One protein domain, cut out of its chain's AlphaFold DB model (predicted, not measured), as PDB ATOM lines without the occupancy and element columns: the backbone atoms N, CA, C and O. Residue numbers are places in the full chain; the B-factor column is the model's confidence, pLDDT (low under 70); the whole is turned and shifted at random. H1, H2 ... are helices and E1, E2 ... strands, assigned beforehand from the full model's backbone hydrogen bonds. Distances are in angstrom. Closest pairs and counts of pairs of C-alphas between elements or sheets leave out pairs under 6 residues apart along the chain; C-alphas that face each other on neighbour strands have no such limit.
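AT A GLANCE: This is residues 495 to 588 of the 632 residues of an uncharacterized protein of Cyprinodon variegatus (UniProt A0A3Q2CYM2). An elongated model of two parts end to end: a small three-stranded sheet, E3 to E5, at one end, and at the other a loose, open ring, in which the strands E1 and E2 pair side by side and the chain from E1 to E2 loops out through H1 and H2. Residues 534 to 565, with no named element, join them. The printed part has 94 residues, in the order E1 H1 H2 E2 E3 E4 E5; the antiparallel sheets are E3 - E4 - E5 and E1 - E2. The class is mixed, helices and strands, with 40 residues in named elements; the whole is loose, radius of gyration of the C-alphas 15.9 A, spanning 50 by 28 by 23 A.

HOW THE PARTS SIT: Look first at E3, residues 566 to 569, E4, residues 572 to 576, and E5, residues 583 to 587, a meander, each strand the antiparallel neighbour of the one before. In the hairpin E3 and E4, N 567 and O 574 are 2.9 A apart, within hydrogen-bond range; in the hairpin E4 and E5, N 573 and O 586 are 2.8 A apart. The sheet is only just strongly twisted, its C-alphas up to 4.2 A off the best plane. E1, residues 495 to 500, is apart from E3, E4 and E5; it is antiparallel to its neighbour E2, residues 528 to 533, at 127 degrees, with N 499 and O 529 2.8 A apart, within hydrogen-bond range. H1, residues 508 to 517, and H2, residues 522 to 525, are only just apart, closest 8.4 A, and neither is on the three-stranded sheet. Every O i to N i+4 pair of H1 is within hydrogen-bond range; H2 is too short for one, and its one O i to N i+3 pair is not within range.

IN THESE COORDINATES: Find C-alpha 495 at (4.483, -3.022, 10.609), where E1 begins; it runs 12.1 A, and E2 11.9 A. H1 runs 14.2 A from C-alpha 508 at (25.878, -12.732, 19.059), H2 5.6 A. E3 runs 9.9 A, E4 13.0 A, and E5 13.4 A to C-alpha 587 at (32.997, -3.726, 42.875).

THE WHOLE: The C-alphas farthest apart, of Ala 523 and Leu 588, are 50.6 A apart. The printed part has no cut. The link E2 to E3 is long; in it residues 539 to 540 pair antiparallel with 548 to 549. Confidence is under 70 at residues 517 to 527.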
ATOM      1  N   TYR A 495       4.720  -2.392  11.896       91.81
ATOM      2  CA  TYR A 495       4.483  -3.022  10.609       91.81
ATOM      3  C   TYR A 495       5.502  -2.494   9.595       91.81
ATOM      4  O   TYR A 495       5.758  -1.289   9.534       91.81
ATOM      5  N   LYS A 496       6.079  -3.395   8.799       91.25
ATOM      6  CA  LYS A 496       6.834  -3.040   7.598       91.25
ATOM      7  C   LYS A 496       6.307  -3.865   6.422       91.25
ATOM      8  O   LYS A 496       6.236  -5.089   6.557       91.25
ATOM      9  N   PRO A 497       6.019  -3.236   5.267       90.44
ATOM     10  CA  PRO A 497       5.618  -3.964   4.063       90.44
ATOM     11  C   PRO A 497       6.754  -4.849   3.538       90.44
ATOM     12  O   PRO A 497       6.511  -5.897   2.952       90.44
ATOM     13  N   CYS A 498       8.002  -4.446   3.796       89.12
ATOM     14  CA  CYS A 498       9.208  -5.167   3.413       89.12
ATOM     15  C   CYS A 498      10.262  -4.996   4.512       89.12
ATOM     16  O   CYS A 498      10.962  -3.984   4.572       89.12
ATOM     17  N   GLY A 499      10.352  -5.959   5.419       85.94
ATOM     18  CA  GLY A 499      11.452  -6.077   6.371       85.94
ATOM     19  C   GLY A 499      12.355  -7.263   6.034       85.94
ATOM     20  O   GLY A 499      12.000  -8.093   5.202       85.94
ATOM     21  N   PRO A 500      13.537  -7.354   6.656       79.06
ATOM     22  CA  PRO A 500      14.481  -8.422   6.360       79.06
ATOM     23  C   PRO A 500      13.928  -9.777   6.820       79.06
ATOM     24  O   PRO A 500      13.422  -9.902   7.938       79.06
ATOM     25  N   THR A 501      14.070 -10.814   5.991       72.38
ATOM     26  CA  THR A 501      13.670 -12.186   6.361       72.38
ATOM     27  C   THR A 501      14.434 -12.685   7.596       72.38
ATOM     28  O   THR A 501      13.894 -13.428   8.421       72.38
ATOM     29  N   ILE A 502      15.678 -12.223   7.766       74.19
ATOM     30  CA  ILE A 502      16.536 -12.522   8.914       74.19
ATOM     31  C   ILE A 502      16.641 -11.288   9.812       74.19
ATOM     32  O   ILE A 502      17.124 -10.238   9.398       74.19
ATOM     33  N   VAL A 503      16.216 -11.432  11.069       77.44
ATOM     34  CA  VAL A 503      16.249 -10.359  12.072       77.44
ATOM     35  C   VAL A 503      17.298 -10.703  13.126       77.44
ATOM     36  O   VAL A 503      17.206 -11.748  13.772       77.44
ATOM     37  N   GLU A 504      18.293  -9.832  13.296       81.31
ATOM     38  CA  GLU A 504      19.308  -9.984  14.341       81.31
ATOM     39  C   GLU A 504      18.698  -9.839  15.747       81.31
ATOM     40  O   GLU A 504      17.687  -9.163  15.961       81.31
ATOM     41  N   SER A 505      19.338 -10.483  16.723       87.88
ATOM     42  CA  SER A 505      18.986 -10.372  18.142       87.88
ATOM     43  C   SER A 505      20.203 -10.003  18.987       87.88
ATOM     44  O   SER A 505      21.320  -9.973  18.485       87.88
ATOM     45  N   CYS A 506      20.042  -9.803  20.291       88.75
ATOM     46  CA  CYS A 506      21.184  -9.609  21.189       88.75
ATOM     47  C   CYS A 506      22.094 -10.839  21.351       88.75
ATOM     48  O   CYS A 506      23.177 -10.747  21.928       88.75
ATOM     49  N   ASN A 507      21.699 -12.001  20.827       86.38
ATOM     50  CA  ASN A 507      22.523 -13.200  20.874       86.38
ATOM     51  C   ASN A 507      23.551 -13.205  19.728       86.38
ATOM     52  O   ASN A 507      23.264 -13.632  18.608       86.38
ATOM     53  N   ALA A 508      24.781 -12.778  20.028       84.69
ATOM     54  CA  ALA A 508      25.878 -12.732  19.059       84.69
ATOM     55  C   ALA A 508      26.202 -14.105  18.438       84.69
ATOM     56  O   ALA A 508      26.496 -14.186  17.247       84.69
ATOM     57  N   GLY A 509      26.110 -15.194  19.211       83.38
ATOM     58  CA  GLY A 509      26.331 -16.553  18.706       83.38
ATOM     59  C   GLY A 509      25.292 -16.959  17.658       83.38
ATOM     60  O   GLY A 509      25.645 -17.476  16.597       83.38
ATOM     61  N   TYR A 510      24.018 -16.655  17.919       80.94
ATOM     62  CA  TYR A 510      22.921 -16.856  16.972       80.94
ATOM     63  C   TYR A 510      23.106 -16.014  15.704       80.94
ATOM     64  O   TYR A 510      23.042 -16.552  14.599       80.94
ATOM     65  N   ASN A 511      23.420 -14.724  15.848       82.19
ATOM     66  CA  ASN A 511      23.653 -13.838  14.705       82.19
ATOM     67  C   ASN A 511      24.838 -14.307  13.849       82.19
ATOM     68  O   ASN A 511      24.771 -14.266  12.624       82.19
ATOM     69  N   ASN A 512      25.920 -14.782  14.471       80.88
ATOM     70  CA  ASN A 512      27.074 -15.317  13.748       80.88
ATOM     71  C   ASN A 512      26.718 -16.584  12.967       80.88
ATOM     72  O   ASN A 512      27.143 -16.725  11.821       80.88
ATOM     73  N   LYS A 513      25.907 -17.477  13.548       76.25
ATOM     74  CA  LYS A 513      25.406 -18.667  12.852       76.25
ATOM     75  C   LYS A 513      24.552 -18.288  11.639       76.25
ATOM     76  O   LYS A 513      24.778 -18.831  10.562       76.25
ATOM     77  N   LEU A 514      23.654 -17.311  11.788       72.44
ATOM     78  CA  LEU A 514      22.873 -16.765  10.672       72.44
ATOM     79  C   LEU A 514      23.784 -16.189   9.581       72.44
ATOM     80  O   LEU A 514      23.664 -16.560   8.420       72.44
ATOM     81  N   LYS A 515      24.762 -15.353   9.949       72.44
ATOM     82  CA  LYS A 515      25.729 -14.776   8.999       72.44
ATOM     83  C   LYS A 515      26.536 -15.836   8.257       72.44
ATOM     84  O   LYS A 515      26.830 -15.648   7.082       72.44
ATOM     85  N   GLN A 516      26.902 -16.934   8.917       71.06
ATOM     86  CA  GLN A 516      27.594 -18.050   8.272       71.06
ATOM     87  C   GLN A 516      26.690 -18.798   7.290       71.06
ATOM     88  O   GLN A 516      27.149 -19.108   6.199       71.06
ATOM     89  N   GLN A 517      25.415 -19.019   7.626       64.12
ATOM     90  CA  GLN A 517      24.439 -19.603   6.695       64.12
ATOM     91  C   GLN A 517      24.205 -18.717   5.462       64.12
ATOM     92  O   GLN A 517      23.916 -19.228   4.388       64.12
ATOM     93  N   CYS A 518      24.397 -17.405   5.597       63.03
ATOM     94  CA  CYS A 518      24.295 -16.452   4.494       63.03
ATOM     95  C   CYS A 518      25.562 -16.327   3.633       63.03
ATOM     96  O   CYS A 518      25.514 -15.719   2.564       63.03
ATOM     97  N   ARG A 519      26.712 -16.863   4.070       54.38
ATOM     98  CA  ARG A 519      27.953 -16.825   3.281       54.38
ATOM     99  C   ARG A 519      27.903 -17.902   2.195       54.38
ATOM    100  O   ARG A 519      28.161 -19.066   2.472       54.38
ATOM    101  N   GLY A 520      27.601 -17.488   0.967       50.00
ATOM    102  CA  GLY A 520      27.505 -18.356  -0.217       50.00
ATOM    103  C   GLY A 520      26.163 -18.260  -0.943       50.00
ATOM    104  O   GLY A 520      26.069 -18.653  -2.100       50.00
ATOM    105  N   GLU A 521      25.153 -17.668  -0.299       51.69
ATOM    106  CA  GLU A 521      23.803 -17.484  -0.838       51.69
ATOM    107  C   GLU A 521      23.263 -16.086  -0.476       51.69
ATOM    108  O   GLU A 521      22.274 -15.942   0.243       51.69
ATOM    109  N   GLU A 522      23.918 -15.023  -0.963       44.38
ATOM    110  CA  GLU A 522      23.498 -13.631  -0.696       44.38
ATOM    111  C   GLU A 522      22.025 -13.373  -1.071       44.38
ATOM    112  O   GLU A 522      21.352 -12.572  -0.420       44.38
ATOM    113  N   ALA A 523      21.494 -14.108  -2.054       46.66
ATOM    114  CA  ALA A 523      20.093 -14.049  -2.458       46.66
ATOM    115  C   ALA A 523      19.119 -14.590  -1.389       46.66
ATOM    116  O   ALA A 523      18.051 -14.013  -1.203       46.66
ATOM    117  N   THR A 524      19.480 -15.645  -0.648       51.44
ATOM    118  CA  THR A 524      18.592 -16.294   0.338       51.44
ATOM    119  C   THR A 524      18.422 -15.438   1.601       51.44
ATOM    120  O   THR A 524      17.363 -15.434   2.225       51.44
ATOM    121  N   CYS A 525      19.445 -14.656   1.967       54.69
ATOM    122  CA  CYS A 525      19.432 -13.826   3.176       54.69
ATOM    123  C   CYS A 525      19.084 -12.349   2.957       54.69
ATOM    124  O   CYS A 525      18.828 -11.641   3.931       54.69
ATOM    125  N   SER A 526      19.054 -11.888   1.705       61.62
ATOM    126  CA  SER A 526      18.620 -10.528   1.340       61.62
ATOM    127  C   SER A 526      17.121 -10.444   1.038       61.62
ATOM    128  O   SER A 526      16.642  -9.413   0.570       61.62
ATOM    129  N   GLY A 527      16.381 -11.531   1.284       68.81
ATOM    130  CA  GLY A 527      14.936 -11.572   1.113       68.81
ATOM    131  C   GLY A 527      14.235 -10.500   1.947       68.81
ATOM    132  O   GLY A 527      14.626 -10.201   3.083       68.81
ATOM    133  N   ILE A 528      13.186  -9.931   1.363       81.62
ATOM    134  CA  ILE A 528      12.276  -9.011   2.033       81.62
ATOM    135  C   ILE A 528      10.920  -9.686   2.223       81.62
ATOM    136  O   ILE A 528      10.419 -10.351   1.322       81.62
ATOM    137  N   MET A 529      10.329  -9.512   3.403       81.44
ATOM    138  CA  MET A 529       9.010 -10.041   3.738       81.44
ATOM    139  C   MET A 529       8.185  -9.008   4.501       81.44
ATOM    140  O   MET A 529       8.714  -8.221   5.289       81.44
ATOM    141  N   GLU A 530       6.876  -9.045   4.303       88.12
ATOM    142  CA  GLU A 530       5.929  -8.279   5.102       88.12
ATOM    143  C   GLU A 530       5.860  -8.819   6.541       88.12
ATOM    144  O   GLU A 530       5.932 -10.028   6.774       88.12
ATOM    145  N   GLY A 531       5.706  -7.935   7.530       88.69
ATOM    146  CA  GLY A 531       5.431  -8.364   8.902       88.69
ATOM    147  C   GLY A 531       5.687  -7.309   9.972       88.69
ATOM    148  O   GLY A 531       5.836  -6.120   9.693       88.69
ATOM    149  N   CYS A 532       5.752  -7.767  11.223       88.69
ATOM    150  CA  CYS A 532       6.050  -6.931  12.386       88.69
ATOM    151  C   CYS A 532       7.518  -7.028  12.794       88.69
ATOM    152  O   CYS A 532       8.026  -8.113  13.107       88.69
ATOM    153  N   PHE A 533       8.167  -5.873  12.877       90.31
ATOM    154  CA  PHE A 533       9.583  -5.732  13.184       90.31
ATOM    155  C   PHE A 533       9.790  -4.793  14.365       90.31
ATOM    156  O   PHE A 533       8.904  -4.023  14.733       90.31
ATOM    157  N   CYS A 534      10.974  -4.852  14.968       91.00
ATOM    158  CA  CYS A 534      11.338  -3.877  15.981       91.00
ATOM    159  C   CYS A 534      11.423  -2.460  15.372       91.00
ATOM    160  O   CYS A 534      11.841  -2.325  14.213       91.00
ATOM    161  N   PRO A 535      11.004  -1.417  16.117       92.50
ATOM    162  CA  PRO A 535      11.190  -0.023  15.724       92.50
ATOM    163  C   PRO A 535      12.652   0.307  15.409       92.50
ATOM    164  O   PRO A 535      13.571  -0.366  15.884       92.50
ATOM    165  N   GLU A 536      12.876   1.369  14.636       90.06
ATOM    166  CA  GLU A 536      14.234   1.842  14.353       90.06
ATOM    167  C   GLU A 536      15.019   2.114  15.644       90.06
ATOM    168  O   GLU A 536      14.479   2.623  16.624       90.06
ATOM    169  N   GLY A 537      16.298   1.726  15.652       87.50
ATOM    170  CA  GLY A 537      17.161   1.821  16.833       87.50
ATOM    171  C   GLY A 537      16.963   0.712  17.875       87.50
ATOM    172  O   GLY A 537      17.594   0.765  18.927       87.50
ATOM    173  N   THR A 538      16.125  -0.297  17.608       90.75
ATOM    174  CA  THR A 538      15.920  -1.443  18.510       90.75
ATOM    175  C   THR A 538      16.057  -2.787  17.790       90.75
ATOM    176  O   THR A 538      15.836  -2.890  16.584       90.75
ATOM    177  N   ILE A 539      16.413  -3.837  18.534       89.56
ATOM    178  CA  ILE A 539      16.569  -5.215  18.040       89.56
ATOM    179  C   ILE A 539      15.879  -6.215  18.970       89.56
ATOM    180  O   ILE A 539      15.500  -5.876  20.090       89.56
ATOM    181  N   LEU A 540      15.712  -7.461  18.527       89.75
ATOM    182  CA  LEU A 540      15.121  -8.501  19.369       89.75
ATOM    183  C   LEU A 540      16.052  -8.846  20.536       89.75
ATOM    184  O   LEU A 540      17.239  -9.101  20.339       89.75
ATOM    185  N   PHE A 541      15.512  -8.944  21.750       89.69
ATOM    186  CA  PHE A 541      16.307  -9.325  22.920       89.69
ATOM    187  C   PHE A 541      16.895 -10.740  22.801       89.69
ATOM    188  O   PHE A 541      17.994 -11.020  23.263       89.69
ATOM    189  N   GLY A 542      16.194 -11.646  22.125       85.19
ATOM    190  CA  GLY A 542      16.697 -12.986  21.854       85.19
ATOM    191  C   GLY A 542      16.009 -13.629  20.655       85.19
ATOM    192  O   GLY A 542      15.002 -13.105  20.167       85.19
ATOM    193  N   PRO A 543      16.525 -14.772  20.174       76.75
ATOM    194  CA  PRO A 543      15.899 -15.523  19.092       76.75
ATOM    195  C   PRO A 543      14.469 -15.924  19.475       76.75
ATOM    196  O   PRO A 543      14.254 -16.544  20.513       76.75
ATOM    197  N   GLY A 544      13.483 -15.539  18.661       70.56
ATOM    198  CA  GLY A 544      12.066 -15.817  18.936       70.56
ATOM    199  C   GLY A 544      11.445 -15.000  20.078       70.56
ATOM    200  O   GLY A 544      10.293 -15.247  20.429       70.56
ATOM    201  N   SER A 545      12.177 -14.033  20.646       81.62
ATOM    202  CA  SER A 545      11.619 -13.074  21.601       81.62
ATOM    203  C   SER A 545      10.610 -12.150  20.911       81.62
ATOM    204  O   SER A 545      10.747 -11.820  19.733       81.62
ATOM    205  N   GLU A 546       9.603 -11.699  21.653       81.75
ATOM    206  CA  GLU A 546       8.713 -10.621  21.209       81.75
ATOM    207  C   GLU A 546       9.200  -9.243  21.689       81.75
ATOM    208  O   GLU A 546       8.638  -8.225  21.299       81.75
ATOM    209  N   THR A 547      10.253  -9.189  22.512       88.69
ATOM    210  CA  THR A 547      10.744  -7.963  23.148       88.69
ATOM    211  C   THR A 547      11.798  -7.272  22.291       88.69
ATOM    212  O   THR A 547      12.832  -7.862  21.971       88.69
ATOM    213  N   CYS A 548      11.554  -6.003  21.969       91.12
ATOM    214  CA  CYS A 548      12.516  -5.119  21.324       91.12
ATOM    215  C   CYS A 548      13.291  -4.315  22.373       91.12
ATOM    216  O   CYS A 548      12.696  -3.781  23.310       91.12
ATOM    217  N   VAL A 549      14.611  -4.239  22.220       91.25
ATOM    218  CA  VAL A 549      15.525  -3.541  23.132       91.25
ATOM    219  C   VAL A 549      16.457  -2.618  22.354       91.25
ATOM    220  O   VAL A 549      16.853  -2.932  21.234       91.25
ATOM    221  N   SER A 550      16.809  -1.480  22.949       89.94
ATOM    222  CA  SER A 550      17.803  -0.533  22.419       89.94
ATOM    223  C   SER A 550      19.242  -0.899  22.801       89.94
ATOM    224  O   SER A 550      20.189  -0.410  22.192       89.94
ATOM    225  N   SER A 551      19.413  -1.778  23.789       89.00
ATOM    226  CA  SER A 551      20.700  -2.266  24.289       89.00
ATOM    227  C   SER A 551      20.606  -3.735  24.683       89.00
ATOM    228  O   SER A 551      19.580  -4.187  25.190       89.00
ATOM    229  N   CYS A 552      21.702  -4.474  24.536       89.69
ATOM    230  CA  CYS A 552      21.773  -5.896  24.888       89.69
ATOM    231  C   CYS A 552      22.156  -6.142  26.350       89.69
ATOM    232  O   CYS A 552      22.845  -7.108  26.673       89.69
ATOM    233  N   CYS A 553      21.725  -5.245  27.233       91.19
ATOM    234  CA  CYS A 553      21.957  -5.352  28.660       91.19
ATOM    235  C   CYS A 553      21.014  -6.378  29.285       91.19
ATOM    236  O   CYS A 553      19.797  -6.317  29.096       91.19
ATOM    237  N   THR A 554      21.588  -7.274  30.082       91.00
ATOM    238  CA  THR A 554      20.862  -8.361  30.735       91.00
ATOM    239  C   THR A 554      21.028  -8.256  32.244       91.00
ATOM    240  O   THR A 554      22.145  -8.148  32.755       91.00
ATOM    241  N   GLY A 555      19.905  -8.273  32.954       89.25
ATOM    242  CA  GLY A 555      19.847  -8.273  34.405       89.25
ATOM    243  C   GLY A 555      20.165  -9.635  35.028       89.25
ATOM    244  O   GLY A 555      20.404 -10.619  34.323       89.25
ATOM    245  N   PRO A 556      20.173  -9.717  36.369       85.94
ATOM    246  CA  PRO A 556      20.576 -10.921  37.094       85.94
ATOM    247  C   PRO A 556      19.696 -12.146  36.828       85.94
ATOM    248  O   PRO A 556      20.193 -13.267  36.912       85.94
ATOM    249  N   ALA A 557      18.411 -11.950  36.519       85.50
ATOM    250  CA  ALA A 557      17.466 -13.026  36.227       85.50
ATOM    251  C   ALA A 557      17.341 -13.308  34.717       85.50
ATOM    252  O   ALA A 557      16.457 -14.052  34.297       85.50
ATOM    253  N   GLY A 558      18.228 -12.739  33.892       85.44
ATOM    254  CA  GLY A 558      18.182 -12.887  32.439       85.44
ATOM    255  C   GLY A 558      17.217 -11.922  31.745       85.44
ATOM    256  O   GLY A 558      16.985 -12.053  30.546       85.44
ATOM    257  N   GLU A 559      16.646 -10.962  32.472       89.00
ATOM    258  CA  GLU A 559      15.698  -9.984  31.950       89.00
ATOM    259  C   GLU A 559      16.394  -8.833  31.201       89.00
ATOM    260  O   GLU A 559      17.495  -8.432  31.585       89.00
ATOM    261  N   PRO A 560      15.774  -8.253  30.159       90.50
ATOM    262  CA  PRO A 560      16.326  -7.083  29.486       90.50
ATOM    263  C   PRO A 560      16.364  -5.864  30.419       90.50
ATOM    264  O   PRO A 560      15.418  -5.617  31.170       90.50
ATOM    265  N   LYS A 561      17.444  -5.080  30.340       91.12
ATOM    266  CA  LYS A 561      17.609  -3.801  31.050       91.12
ATOM    267  C   LYS A 561      17.649  -2.627  30.082       91.12
ATOM    268  O   LYS A 561      18.195  -2.742  28.984       91.12
ATOM    269  N   GLN A 562      17.074  -1.510  30.510       90.31
ATOM    270  CA  GLN A 562      17.111  -0.249  29.784       90.31
ATOM    271  C   GLN A 562      18.448   0.454  30.001       90.31
ATOM    272  O   GLN A 562      19.125   0.271  31.013       90.31
ATOM    273  N   ILE A 563      18.807   1.300  29.044       91.00
ATOM    274  CA  ILE A 563      19.997   2.140  29.126       91.00
ATOM    275  C   ILE A 563      19.912   3.035  30.374       91.00
ATOM    276  O   ILE A 563      18.961   3.799  30.542       91.00
ATOM    277  N   GLY A 564      20.932   2.973  31.229       91.56
ATOM    278  CA  GLY A 564      20.997   3.695  32.501       91.56
ATOM    279  C   GLY A 564      20.397   2.959  33.702       91.56
ATOM    280  O   GLY A 564      20.552   3.447  34.822       91.56
ATOM    281  N   ASP A 565      19.765   1.795  33.515       93.62
ATOM    282  CA  ASP A 565      19.336   0.962  34.641       93.62
ATOM    283  C   ASP A 565      20.544   0.553  35.483       93.62
ATOM    284  O   ASP A 565      21.601   0.213  34.948       93.62
ATOM    285  N   THR A 566      20.374   0.525  36.807       92.81
ATOM    286  CA  THR A 566      21.402   0.061  37.747       92.81
ATOM    287  C   THR A 566      20.857  -1.036  38.650       92.81
ATOM    288  O   THR A 566      19.680  -1.043  39.014       92.81
ATOM    289  N   TRP A 567      21.700  -2.004  38.996       92.56
ATOM    290  CA  TRP A 567      21.329  -3.121  39.861       92.56
ATOM    291  C   TRP A 567      22.546  -3.678  40.591       92.56
ATOM    292  O   TRP A 567      23.690  -3.421  40.225       92.56
ATOM    293  N   ARG A 568      22.301  -4.479  41.627       88.81
ATOM    294  CA  ARG A 568      23.355  -5.213  42.330       88.81
ATOM    295  C   ARG A 568      23.360  -6.667  41.888       88.81
ATOM    296  O   ARG A 568      22.309  -7.295  41.806       88.81
ATOM    297  N   SER A 569      24.541  -7.204  41.603       89.00
ATOM    298  CA  SER A 569      24.724  -8.617  41.265       89.00
ATOM    299  C   SER A 569      26.097  -9.085  41.722       89.00
ATOM    300  O   SER A 569      27.089  -8.412  41.452       89.00
ATOM    301  N   ASN A 570      26.168 -10.218  42.427       86.75
ATOM    302  CA  ASN A 570      27.427 -10.836  42.863       86.75
ATOM    303  C   ASN A 570      28.411  -9.843  43.519       86.75
ATOM    304  O   ASN A 570      29.584  -9.793  43.152       86.75
ATOM    305  N   CYS A 571      27.921  -9.024  44.458       87.56
ATOM    306  CA  CYS A 571      28.707  -8.000  45.164       87.56
ATOM    307  C   CYS A 571      29.332  -6.914  44.271       87.56
ATOM    308  O   CYS A 571      30.314  -6.269  44.642       87.56
ATOM    309  N   LYS A 572      28.736  -6.683  43.102       91.19
ATOM    310  CA  LYS A 572      29.063  -5.587  42.197       91.19
ATOM    311  C   LYS A 572      27.853  -4.685  42.006       91.19
ATOM    312  O   LYS A 572      26.713  -5.161  41.986       91.19
ATOM    313  N   GLN A 573      28.111  -3.394  41.857       92.31
ATOM    314  CA  GLN A 573      27.147  -2.438  41.338       92.31
ATOM    315  C   GLN A 573      27.265  -2.467  39.814       92.31
ATOM    316  O   GLN A 573      28.300  -2.119  39.252       92.31
ATOM    317  N   CYS A 574      26.219  -2.939  39.153       93.81
ATOM    318  CA  CYS A 574      26.137  -3.023  37.706       93.81
ATOM    319  C   CYS A 574      25.240  -1.918  37.156       93.81
ATOM    320  O   CYS A 574      24.293  -1.477  37.815       93.81
ATOM    321  N   SER A 575      25.522  -1.503  35.931       94.56
ATOM    322  CA  SER A 575      24.673  -0.609  35.160       94.56
ATOM    323  C   SER A 575      24.646  -1.020  33.694       94.56
ATOM    324  O   SER A 575      25.584  -1.649  33.198       94.56
ATOM    325  N   CYS A 576      23.553  -0.696  33.008       94.19
ATOM    326  CA  CYS A 576      23.534  -0.701  31.554       94.19
ATOM    327  C   CYS A 576      24.128   0.622  31.083       94.19
ATOM    328  O   CYS A 576      23.464   1.661  31.138       94.19
ATOM    329  N   ASP A 577      25.399   0.580  30.707       92.38
ATOM    330  CA  ASP A 577      26.166   1.776  30.411       92.38
ATOM    331  C   ASP A 577      25.664   2.468  29.136       92.38
ATOM    332  O   ASP A 577      25.276   1.823  28.157       92.38
ATOM    333  N   LYS A 578      25.640   3.802  29.169       88.81
ATOM    334  CA  LYS A 578      25.113   4.637  28.081       88.81
ATOM    335  C   LYS A 578      26.036   4.689  26.872       88.81
ATOM    336  O   LYS A 578      25.536   4.847  25.761       88.81
ATOM    337  N   ASP A 579      27.338   4.545  27.086       88.00
ATOM    338  CA  ASP A 579      28.348   4.716  26.051       88.00
ATOM    339  C   ASP A 579      28.665   3.377  25.377       88.00
ATOM    340  O   ASP A 579      28.755   3.299  24.150       88.00
ATOM    341  N   THR A 580      28.783   2.299  26.157       87.38
ATOM    342  CA  THR A 580      29.076   0.959  25.625       87.38
ATOM    343  C   THR A 580      27.831   0.168  25.227       87.38
ATOM    344  O   THR A 580      27.961  -0.861  24.560       87.38
ATOM    345  N   LEU A 581      26.632   0.610  25.638       85.56
ATOM    346  CA  LEU A 581      25.352  -0.093  25.441       85.56
ATOM    347  C   LEU A 581      25.372  -1.540  25.968       85.56
ATOM    348  O   LEU A 581      24.674  -2.426  25.459       85.56
ATOM    349  N   SER A 582      26.198  -1.786  26.986       86.50
ATOM    350  CA  SER A 582      26.446  -3.100  27.571       86.50
ATOM    351  C   SER A 582      26.460  -3.035  29.094       86.50
ATOM    352  O   SER A 582      26.539  -1.970  29.700       86.50
ATOM    353  N   VAL A 583      26.410  -4.203  29.735       92.12
ATOM    354  CA  VAL A 583      26.524  -4.286  31.193       92.12
ATOM    355  C   VAL A 583      27.948  -3.933  31.623       92.12
ATOM    356  O   VAL A 583      28.899  -4.600  31.211       92.12
ATOM    357  N   VAL A 584      28.082  -2.935  32.491       92.75
ATOM    358  CA  VAL A 584      29.329  -2.574  33.175       92.75
ATOM    359  C   VAL A 584      29.118  -2.769  34.671       92.75
ATOM    360  O   VAL A 584      28.141  -2.275  35.230       92.75
ATOM    361  N   CYS A 585      30.008  -3.520  35.321       93.38
ATOM    362  CA  CYS A 585      29.906  -3.844  36.743       93.38
ATOM    363  C   CYS A 585      31.181  -3.466  37.487       93.38
ATOM    364  O   CYS A 585      32.257  -3.985  37.182       93.38
ATOM    365  N   GLU A 586      31.031  -2.663  38.533       91.44
ATOM    366  CA  GLU A 586      32.113  -2.254  39.422       91.44
ATOM    367  C   GLU A 586      31.963  -2.913  40.800       91.44
ATOM    368  O   GLU A 586      30.835  -3.166  41.239       91.44
ATOM    369  N   PRO A 587      33.064  -3.237  41.501       89.00
ATOM    370  CA  PRO A 587      32.997  -3.726  42.875       89.00
ATOM    371  C   PRO A 587      32.202  -2.774  43.773       89.00
ATOM    372  O   PRO A 587      32.337  -1.556  43.669       89.00
ATOM    373  N   LEU A 588      31.377  -3.325  44.666       86.94
ATOM    374  CA  LEU A 588      30.635  -2.512  45.623       86.94
ATOM    375  C   LEU A 588      31.617  -1.750  46.533       86.94
ATOM    376  O   LEU A 588      32.466  -2.362  47.182       86.94
TER     377      LEU A 588